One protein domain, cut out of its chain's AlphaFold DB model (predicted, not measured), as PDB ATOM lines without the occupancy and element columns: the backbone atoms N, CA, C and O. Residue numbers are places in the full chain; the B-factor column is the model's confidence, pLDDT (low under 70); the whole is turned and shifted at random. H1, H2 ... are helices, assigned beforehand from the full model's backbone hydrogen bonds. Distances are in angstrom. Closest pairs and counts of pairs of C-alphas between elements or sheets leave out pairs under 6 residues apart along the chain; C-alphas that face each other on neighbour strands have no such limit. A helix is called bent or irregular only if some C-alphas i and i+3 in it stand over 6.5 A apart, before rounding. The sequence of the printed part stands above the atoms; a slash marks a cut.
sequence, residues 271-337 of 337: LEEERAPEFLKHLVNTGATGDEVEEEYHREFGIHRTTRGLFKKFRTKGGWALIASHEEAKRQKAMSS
ATOM      1  N   LEU A 271     -10.224 -29.502 -19.011       93.75
ATOM      2  CA  LEU A 271      -8.833 -29.948 -19.072       93.75
ATOM      3  C   LEU A 271      -8.270 -29.895 -20.501       93.75
ATOM      4  O   LEU A 271      -7.155 -29.410 -20.696       93.75
ATOM      5  N   GLU A 272      -9.041 -30.356 -21.497       96.56
ATOM      6  CA  GLU A 272      -8.686 -30.202 -22.915       96.56
ATOM      7  C   GLU A 272      -8.536 -28.711 -23.256       96.56
ATOM      8  O   GLU A 272      -7.551 -28.324 -23.872       96.56
ATOM      9  N   GLU A 273      -9.464 -27.849 -22.832       95.25
ATOM     10  CA  GLU A 273      -9.407 -26.420 -23.166       95.25
ATOM     11  C   GLU A 273      -8.201 -25.689 -22.555       95.25
ATOM     12  O   GLU A 273      -7.624 -24.824 -23.214       95.25
ATOM     13  N   GLU A 274      -7.779 -26.068 -21.348       96.06
ATOM     14  CA  GLU A 274      -6.639 -25.454 -20.659       96.06
ATOM     15  C   GLU A 274      -5.280 -25.979 -21.164       96.06
ATOM     16  O   GLU A 274      -4.337 -25.198 -21.306       96.06
ATOM     17  N   ARG A 275      -5.150 -27.284 -21.454       96.81
ATOM     18  CA  ARG A 275      -3.843 -27.916 -21.749       96.81
ATOM     19  C   ARG A 275      -3.618 -28.275 -23.218       96.81
ATOM     20  O   ARG A 275      -2.464 -28.311 -23.654       96.81
ATOM     21  N   ALA A 276      -4.672 -28.516 -24.002       96.12
ATOM     22  CA  ALA A 276      -4.526 -28.933 -25.399       96.12
ATOM     23  C   ALA A 276      -3.773 -27.930 -26.289       96.12
ATOM     24  O   ALA A 276      -3.024 -28.392 -27.148       96.12
ATOM     25  N   PRO A 277      -3.908 -26.594 -26.141       96.56
ATOM     26  CA  PRO A 277      -3.217 -25.662 -27.031       96.56
ATOM     27  C   PRO A 277      -1.688 -25.799 -26.996       96.56
ATOM     28  O   PRO A 277      -1.056 -25.903 -28.050       96.56
ATOM     29  N   GLU A 278      -1.093 -25.845 -25.801       96.00
ATOM     30  CA  GLU A 278       0.362 -25.987 -25.642       96.00
ATOM     31  C   GLU A 278       0.835 -27.400 -26.003       96.00
ATOM     32  O   GLU A 278       1.862 -27.555 -26.664       96.00
ATOM     33  N   PHE A 279       0.045 -28.424 -25.669       97.31
ATOM     34  CA  PHE A 279       0.318 -29.803 -26.073       97.31
ATOM     35  C   PHE A 279       0.355 -29.965 -27.604       97.31
ATOM     36  O   PHE A 279       1.326 -30.473 -28.163       97.31
ATOM     37  N   LEU A 280      -0.657 -29.451 -28.312       96.38
ATOM     38  CA  LEU A 280      -0.716 -29.498 -29.776       96.38
ATOM     39  C   LEU A 280       0.416 -28.695 -30.421       96.38
ATOM     40  O   LEU A 280       0.949 -29.095 -31.452       96.38
ATOM     41  N   LYS A 281       0.804 -27.568 -29.822       95.75
ATOM     42  CA  LYS A 281       1.939 -26.766 -30.288       95.75
ATOM     43  C   LYS A 281       3.264 -27.516 -30.132       95.75
ATOM     44  O   LYS A 281       4.090 -27.451 -31.037       95.75
ATOM     45  N   HIS A 282       3.453 -28.248 -29.033       96.81
ATOM     46  CA  HIS A 282       4.610 -29.126 -28.852       96.81
ATOM     47  C   HIS A 282       4.676 -30.190 -29.955       96.81
ATOM     48  O   HIS A 282       5.705 -30.298 -30.613       96.81
ATOM     49  N   LEU A 283       3.565 -30.885 -30.228       95.25
ATOM     50  CA  LEU A 283       3.498 -31.916 -31.273       95.25
ATOM     51  C   LEU A 283       3.782 -31.372 -32.683       95.25
ATOM     52  O   LEU A 283       4.474 -32.012 -33.473       95.25
ATOM     53  N   VAL A 284       3.299 -30.163 -32.992       94.19
ATOM     54  CA  VAL A 284       3.629 -29.479 -34.254       94.19
ATOM     55  C   VAL A 284       5.128 -29.182 -34.335       94.19
ATOM     56  O   VAL A 284       5.742 -29.409 -35.375       94.19
ATOM     57  N   ASN A 285       5.733 -28.704 -33.246       93.38
ATOM     58  CA  ASN A 285       7.155 -28.361 -33.216       93.38
ATOM     59  C   ASN A 285       8.068 -29.592 -33.306       93.38
ATOM     60  O   ASN A 285       9.161 -29.490 -33.857       93.38
ATOM     61  N   THR A 286       7.633 -30.743 -32.790       95.12
ATOM     62  CA  THR A 286       8.365 -32.012 -32.914       95.12
ATOM     63  C   THR A 286       8.169 -32.687 -34.271       95.12
ATOM     64  O   THR A 286       8.820 -33.691 -34.539       95.12
ATOM     65  N   GLY A 287       7.299 -32.146 -35.132       92.44
ATOM     66  CA  GLY A 287       7.023 -32.703 -36.455       92.44
ATOM     67  C   GLY A 287       6.177 -33.977 -36.423       92.44
ATOM     68  O   GLY A 287       6.330 -34.811 -37.310       92.44
ATOM     69  N   ALA A 288       5.307 -34.132 -35.417       92.75
ATOM     70  CA  ALA A 288       4.437 -35.301 -35.295       92.75
ATOM     71  C   ALA A 288       3.477 -35.412 -36.490       92.75
ATOM     72  O   ALA A 288       2.926 -34.412 -36.960       92.75
ATOM     73  N   THR A 289       3.249 -36.632 -36.968       93.19
ATOM     74  CA  THR A 289       2.303 -36.913 -38.054       93.19
ATOM     75  C   THR A 289       0.852 -36.813 -37.577       93.19
ATOM     76  O   THR A 289       0.554 -36.816 -36.385       93.19
ATOM     77  N   GLY A 290      -0.096 -36.728 -38.516       89.81
ATOM     78  CA  GLY A 290      -1.511 -36.610 -38.161       89.81
ATOM     79  C   GLY A 290      -2.061 -37.801 -37.368       89.81
ATOM     80  O   GLY A 290      -2.927 -37.578 -36.534       89.81
ATOM     81  N   ASP A 291      -1.568 -39.024 -37.583       91.25
ATOM     82  CA  ASP A 291      -1.983 -40.195 -36.793       91.25
ATOM     83  C   ASP A 291      -1.342 -40.180 -35.392       91.25
ATOM     84  O   ASP A 291      -2.032 -40.426 -34.404       91.25
ATOM     85  N   GLU A 292      -0.066 -39.785 -35.285       94.62
ATOM     86  CA  GLU A 292       0.626 -39.601 -33.997       94.62
ATOM     87  C   GLU A 292      -0.054 -38.531 -33.132       94.62
ATOM     88  O   GLU A 292      -0.171 -38.694 -31.921       94.62
ATOM     89  N   VAL A 293      -0.564 -37.457 -33.745       95.69
ATOM     90  CA  VAL A 293      -1.338 -36.431 -33.032       95.69
ATOM     91  C   VAL A 293      -2.626 -37.009 -32.437       95.69
ATOM     92  O   VAL A 293      -2.942 -36.687 -31.295       95.69
ATOM     93  N   GLU A 294      -3.371 -37.852 -33.162       95.94
ATOM     94  CA  GLU A 294      -4.601 -38.470 -32.628       95.94
ATOM     95  C   GLU A 294      -4.285 -39.458 -31.493       95.94
ATOM     96  O   GLU A 294      -4.999 -39.484 -30.487       95.94
ATOM     97  N   GLU A 295      -3.208 -40.239 -31.632       96.50
ATOM     98  CA  GLU A 295      -2.781 -41.218 -30.631       96.50
ATOM     99  C   GLU A 295      -2.282 -40.551 -29.342       96.50
ATOM    100  O   GLU A 295      -2.769 -40.870 -28.254       96.50
ATOM    101  N   GLU A 296      -1.355 -39.596 -29.450       96.75
ATOM    102  CA  GLU A 296      -0.805 -38.879 -28.295       96.75
ATOM    103  C   GLU A 296      -1.889 -38.040 -27.600       96.75
ATOM    104  O   GLU A 296      -1.935 -37.976 -26.372       96.75
ATOM    105  N   TYR A 297      -2.830 -37.461 -28.356       96.88
ATOM    106  CA  TYR A 297      -3.970 -36.756 -27.766       96.88
ATOM    107  C   TYR A 297      -4.890 -37.696 -26.982       96.88
ATOM    108  O   TYR A 297      -5.301 -37.375 -25.866       96.88
ATOM    109  N   HIS A 298      -5.201 -38.871 -27.533       96.19
ATOM    110  CA  HIS A 298      -5.988 -39.870 -26.817       96.19
ATOM    111  C   HIS A 298      -5.268 -40.348 -25.548       96.19
ATOM    112  O   HIS A 298      -5.911 -40.513 -24.514       96.19
ATOM    113  N   ARG A 299      -3.943 -40.516 -25.597       96.94
ATOM    114  CA  ARG A 299      -3.137 -40.924 -24.439       96.94
ATOM    115  C   ARG A 299      -3.135 -39.872 -23.324       96.94
ATOM    116  O   ARG A 299      -3.275 -40.240 -22.163       96.94
ATOM    117  N   GLU A 300      -3.005 -38.591 -23.668       96.88
ATOM    118  CA  GLU A 300      -2.953 -37.494 -22.687       96.88
ATOM    119  C   GLU A 300      -4.334 -37.159 -22.094       96.88
ATOM    120  O   GLU A 300      -4.440 -36.854 -20.907       96.88
ATOM    121  N   PHE A 301      -5.400 -37.207 -22.902       94.56
ATOM    122  CA  PHE A 301      -6.729 -36.720 -22.505       94.56
ATOM    123  C   PHE A 301      -7.787 -37.818 -22.328       94.56
ATOM    124  O   PHE A 301      -8.895 -37.520 -21.889       94.56
ATOM    125  N   GLY A 302      -7.486 -39.073 -22.675       93.94
ATOM    126  CA  GLY A 302      -8.420 -40.205 -22.588       93.94
ATOM    127  C   GLY A 302      -9.619 -40.112 -23.540       93.94
ATOM    128  O   GLY A 302     -10.605 -40.821 -23.356       93.94
ATOM    129  N   ILE A 303      -9.577 -39.209 -24.528       92.81
ATOM    130  CA  ILE A 303     -10.687 -38.936 -25.450       92.81
ATOM    131  C   ILE A 303     -10.175 -38.958 -26.887       92.81
ATOM    132  O   ILE A 303      -9.211 -38.278 -27.238       92.81
ATOM    133  N   HIS A 304     -10.858 -39.712 -27.749       93.81
ATOM    134  CA  HIS A 304     -10.545 -39.742 -29.172       93.81
ATOM    135  C   HIS A 304     -11.057 -38.488 -29.884       93.81
ATOM    136  O   HIS A 304     -12.258 -38.201 -29.914       93.81
ATOM    137  N   ARG A 305     -10.139 -37.768 -30.531       94.00
ATOM    138  CA  ARG A 305     -10.423 -36.605 -31.378       94.00
ATOM    139  C   ARG A 305      -9.669 -36.746 -32.691       94.00
ATOM    140  O   ARG A 305      -8.584 -37.305 -32.725       94.00
ATOM    141  N   THR A 306     -10.242 -36.217 -33.770       93.69
ATOM    142  CA  THR A 306      -9.553 -36.204 -35.063       93.69
ATOM    143  C   THR A 306      -8.585 -35.033 -35.144       93.69
ATOM    144  O   THR A 306      -8.907 -33.932 -34.686       93.69
ATOM    145  N   THR A 307      -7.452 -35.218 -35.816       92.56
ATOM    146  CA  THR A 307      -6.423 -34.181 -36.007       92.56
ATOM    147  C   THR A 307      -7.007 -32.911 -36.624       92.56
ATOM    148  O   THR A 307      -6.754 -31.793 -36.168       92.56
ATOM    149  N   ARG A 308      -7.911 -33.070 -37.597       91.31
ATOM    150  CA  ARG A 308      -8.659 -31.952 -38.187       91.31
ATOM    151  C   ARG A 308      -9.570 -31.247 -37.177       91.31
ATOM    152  O   ARG A 308      -9.662 -30.021 -37.199       91.31
ATOM    153  N   GLY A 309     -10.258 -31.996 -36.314       91.88
ATOM    154  CA  GLY A 309     -11.123 -31.438 -35.272       91.88
ATOM    155  C   GLY A 309     -10.339 -30.624 -34.242       91.88
ATOM    156  O   GLY A 309     -10.742 -29.504 -33.918       91.88
ATOM    157  N   LEU A 310      -9.195 -31.156 -33.808       93.56
ATOM    158  CA  LEU A 310      -8.291 -30.539 -32.840       93.56
ATOM    159  C   LEU A 310      -7.749 -29.202 -33.344       93.56
ATOM    160  O   LEU A 310      -7.974 -28.157 -32.727       93.56
ATOM    161  N   PHE A 311      -7.107 -29.198 -34.511       93.12
ATOM    162  CA  PHE A 311      -6.511 -27.979 -35.055       93.12
ATOM    163  C   PHE A 311      -7.553 -26.944 -35.494       93.12
ATOM    164  O   PHE A 311      -7.301 -25.741 -35.390       93.12
ATOM    165  N   LYS A 312      -8.758 -27.376 -35.899       91.88
ATOM    166  CA  LYS A 312      -9.878 -26.458 -36.155       91.88
ATOM    167  C   LYS A 312     -10.373 -25.782 -34.873       91.88
ATOM    168  O   LYS A 312     -10.640 -24.581 -34.904       91.88
ATOM    169  N   LYS A 313     -10.501 -26.521 -33.762       94.00
ATOM    170  CA  LYS A 313     -10.969 -25.981 -32.471       94.00
ATOM    171  C   LYS A 313      -9.947 -25.026 -31.857       94.00
ATOM    172  O   LYS A 313     -10.322 -23.923 -31.474       94.00
ATOM    173  N   PHE A 314      -8.681 -25.435 -31.775       93.19
ATOM    174  CA  PHE A 314      -7.656 -24.705 -31.020       93.19
ATOM    175  C   PHE A 314      -6.843 -23.705 -31.854       93.19
ATOM    176  O   PHE A 314      -6.045 -22.955 -31.299       93.19
ATOM    177  N   ARG A 315      -7.064 -23.642 -33.177       90.44
ATOM    178  CA  ARG A 315      -6.408 -22.695 -34.103       90.44
ATOM    179  C   ARG A 315      -4.874 -22.679 -33.981       90.44
ATOM    180  O   ARG A 315      -4.242 -21.629 -34.107       90.44
ATOM    181  N   THR A 316      -4.263 -23.840 -33.757       88.06
ATOM    182  CA  THR A 316      -2.809 -23.966 -33.591       88.06
ATOM    183  C   THR A 316      -2.085 -23.617 -34.895       88.06
ATOM    184  O   THR A 316      -2.340 -24.209 -35.948       88.06
ATOM    185  N   LYS A 317      -1.160 -22.649 -34.840       85.50
ATOM    186  CA  LYS A 317      -0.318 -22.273 -35.990       85.50
ATOM    187  C   LYS A 317       0.511 -23.482 -36.444       85.50
ATOM    188  O   LYS A 317       1.062 -24.188 -35.612       85.50
ATOM    189  N   GLY A 318       0.582 -23.719 -37.756       80.75
ATOM    190  CA  GLY A 318       1.284 -24.870 -38.347       80.75
ATOM    191  C   GLY A 318       0.451 -26.155 -38.466       80.75
ATOM    192  O   GLY A 318       0.771 -26.999 -39.297       80.75
ATOM    193  N   GLY A 319      -0.676 -26.274 -37.750       77.81
ATOM    194  CA  GLY A 319      -1.530 -27.472 -37.791       77.81
ATOM    195  C   GLY A 319      -2.178 -27.750 -39.156       77.81
ATOM    196  O   GLY A 319      -2.437 -28.899 -39.501       77.81
ATOM    197  N   TRP A 320      -2.387 -26.720 -39.984       81.19
ATOM    198  CA  TRP A 320      -2.969 -26.886 -41.322       81.19
ATOM    199  C   TRP A 320      -2.058 -27.634 -42.302       81.19
ATOM    200  O   TRP A 320      -2.563 -28.374 -43.142       81.19
ATOM    201  N   ALA A 321      -0.735 -27.491 -42.172       81.44
ATOM    202  CA  ALA A 321       0.214 -28.236 -42.999       81.44
ATOM    203  C   ALA A 321       0.171 -29.742 -42.678       81.44
ATOM    204  O   ALA A 321       0.200 -30.571 -43.586       81.44
ATOM    205  N   LEU A 322       0.000 -30.088 -41.396       79.50
ATOM    206  CA  LEU A 322      -0.171 -31.472 -40.946       79.50
ATOM    207  C   LEU A 322      -1.491 -32.081 -41.426       79.50
ATOM    208  O   LEU A 322      -1.502 -33.232 -41.853       79.50
ATOM    209  N   ILE A 323      -2.588 -31.313 -41.418       80.88
ATOM    210  CA  ILE A 323      -3.878 -31.780 -41.952       80.88
ATOM    211  C   ILE A 323      -3.752 -32.129 -43.439       80.88
ATOM    212  O   ILE A 323      -4.224 -33.184 -43.855       80.88
ATOM    213  N   ALA A 324      -3.117 -31.264 -44.234       81.06
ATOM    214  CA  ALA A 324      -2.967 -31.490 -45.670       81.06
ATOM    215  C   ALA A 324      -2.168 -32.771 -45.965       81.06
ATOM    216  O   ALA A 324      -2.621 -33.608 -46.744       81.06
ATOM    217  N   SER A 325      -1.033 -32.958 -45.281       78.12
ATOM    218  CA  SER A 325      -0.204 -34.163 -45.415       78.12
ATOM    219  C   SER A 325      -0.936 -35.434 -44.963       78.12
ATOM    220  O   SER A 325      -0.853 -36.470 -45.623       78.12
ATOM    221  N   HIS A 326      -1.713 -35.356 -43.880       79.12
ATOM    222  CA  HIS A 326      -2.484 -36.487 -43.355       79.12
ATOM    223  C   HIS A 326      -3.626 -36.917 -44.281       79.12
ATOM    224  O   HIS A 326      -3.822 -38.112 -44.514       79.12
ATOM    225  N   GLU A 327      -4.368 -35.960 -44.844       82.56
ATOM    226  CA  GLU A 327      -5.427 -36.262 -45.809       82.56
ATOM    227  C   GLU A 327      -4.855 -36.875 -47.099       82.56
ATOM    228  O   GLU A 327      -5.456 -37.798 -47.654       82.56
ATOM    229  N   GLU A 328      -3.687 -36.416 -47.555       83.06
ATOM    230  CA  GLU A 328      -2.991 -36.993 -48.710       83.06
ATOM    231  C   GLU A 328      -2.526 -38.432 -48.442       83.06
ATOM    232  O   GLU A 328      -2.826 -39.325 -49.237       83.06
ATOM    233  N   ALA A 329      -1.905 -38.690 -47.286       79.50
ATOM    234  CA  ALA A 329      -1.489 -40.033 -46.880       79.50
ATOM    235  C   ALA A 329      -2.680 -41.008 -46.795       79.50
ATOM    236  O   ALA A 329      -2.602 -42.142 -47.277       79.50
ATOM    237  N   LYS A 330      -3.826 -40.562 -46.257       81.56
ATOM    238  CA  LYS A 330      -5.054 -41.376 -46.220       81.56
ATOM    239  C   LYS A 330      -5.598 -41.682 -47.615       81.56
ATOM    240  O   LYS A 330      -6.032 -42.808 -47.850       81.56
ATOM    241  N   ARG A 331      -5.552 -40.726 -48.552       83.62
ATOM    242  CA  ARG A 331      -5.965 -40.963 -49.949       83.62
ATOM    243  C   ARG A 331      -5.047 -41.962 -50.651       83.62
ATOM    244  O   ARG A 331      -5.550 -42.869 -51.306       83.62
ATOM    245  N   GLN A 332      -3.732 -41.838 -50.478       84.69
ATOM    246  CA  GLN A 332      -2.766 -42.781 -51.050       84.69
ATOM    247  C   GLN A 332      -2.974 -44.204 -50.509       84.69
ATOM    248  O   GLN A 332      -2.967 -45.169 -51.275       84.69
ATOM    249  N   LYS A 333      -3.245 -44.339 -49.205       84.50
ATOM    250  CA  LYS A 333      -3.561 -45.629 -48.574       84.50
ATOM    251  C   LYS A 333      -4.877 -46.232 -49.079       84.50
ATOM    252  O   LYS A 333      -4.959 -47.437 -49.269       84.50
ATOM    253  N   ALA A 334      -5.891 -45.405 -49.334       82.12
ATOM    254  CA  ALA A 334      -7.170 -45.864 -49.878       82.12
ATOM    255  C   ALA A 334      -7.081 -46.324 -51.345       82.12
ATOM    256  O   ALA A 334      -7.878 -47.150 -51.763       82.12
ATOM    257  N   MET A 335      -6.129 -45.800 -52.123       78.69
ATOM    258  CA  MET A 335      -5.906 -46.199 -53.522       78.69
ATOM    259  C   MET A 335      -5.025 -47.447 -53.681       78.69
ATOM    260  O   MET A 335      -4.954 -48.005 -54.771       78.69
ATOM    261  N   SER A 336      -4.316 -47.847 -52.627       75.25
ATOM    262  CA  SER A 336      -3.393 -48.991 -52.627       75.25
ATOM    263  C   SER A 336      -3.984 -50.254 -51.991       75.25
ATOM    264  O   SER A 336      -3.287 -51.265 -51.905       75.25
ATOM    265  N   SER A 337      -5.249 -50.201 -51.565       60.81
ATOM    266  CA  SER A 337      -5.999 -51.306 -50.957       60.81
ATOM    267  C   SER A 337      -7.141 -51.767 -51.848       60.81
ATOM    268  O   SER A 337      -7.548 -52.930 -51.643       60.81
TER     269      SER A 337
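This is residues 271 to 337 of the 337 residues of an uncharacterized protein of Penicillium flavigenum (UniProt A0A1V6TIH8). Three helices, H1, H2 and H3, gather into a small head with their centres in a triangle, and a longer fourth helix, H4, begins at the head and runs out from it as an arm. The first part of H4 packs on H3 and on the first residues of H2, while residues 331 to 337 stick out free. The printed part has 67 residues with four named helices, H1, H2, H3 and H4 in chain order, and no named strand; the class is all helix, with mostly crossed packing. The whole is compact by its radius of gyration of the C-alphas, 12.0 A, yet elongated in outline, spanning 39 by 23 by 20 A.

H1, residues 271 to 285, and H2, residues 290 to 301, form a helical hairpin and touch, closest at the C-alphas of Glu 272 and Phe 301, 6.8 A apart. They run opposite ways at a steep tilt of 35.1 degrees, only just past shallow. H3, residues 307 to 314, touches residues 290 to 294 of H2, the closest C-alphas being those of Glu 294 and Thr 307 at 5.8 A; the tilt is steep, 59 degrees, the same way. H3 only just touches H1, with 3 pairs of C-alphas within 8 A, the closest those of Pro 277 and Phe 314 at 6.0 A. H4, residues 319 to 335, forms a second helical hairpin with H3: they touch at a shallow tilt of 18 degrees, opposite ways, closest at the C-alphas of Phe 311 and Gly 319, 5.7 A apart. With residues 322 to 326 alone H4 touches residues 290 to 291 of H2, at a steep tilt of 63 degrees; the closest C-alphas, of Gly 290 and His 326, are 5.3 A apart. H1 and H4 are close but not clearly touching, with the C-alphas of Val 284 and Gly 319 closest at 6.6 A. In H2, H3 and H4 every O i to N i+4 pair is within hydrogen-bond range; in H1 9 of 11 are.

H1 begins at C-alpha 271, (-8.833, -29.948, -19.072), and is 21.4 A long from first to last C-alpha; it is irregular, with C-alphas 274 and 277 7.2 A apart. H2 measures 16.5 A and H3 10.8 A. H4, the longest helix with 17 residues, measures 24.8 A, from C-alpha 319 at (-1.530, -27.472, -37.791) to C-alpha 335 at (-5.906, -46.199, -53.522).

The C-alphas of Glu 274 and Ser 337 are the two farthest apart, at 39.8 A. The printed part has no cut and ends at the chain's last residue, 337. The links H1 to H2, H2 to H3 and H3 to H4 are tight. The mean pLDDT of the printed part is 89.9, that of H4 is 81, and residue 337 alone is under 70.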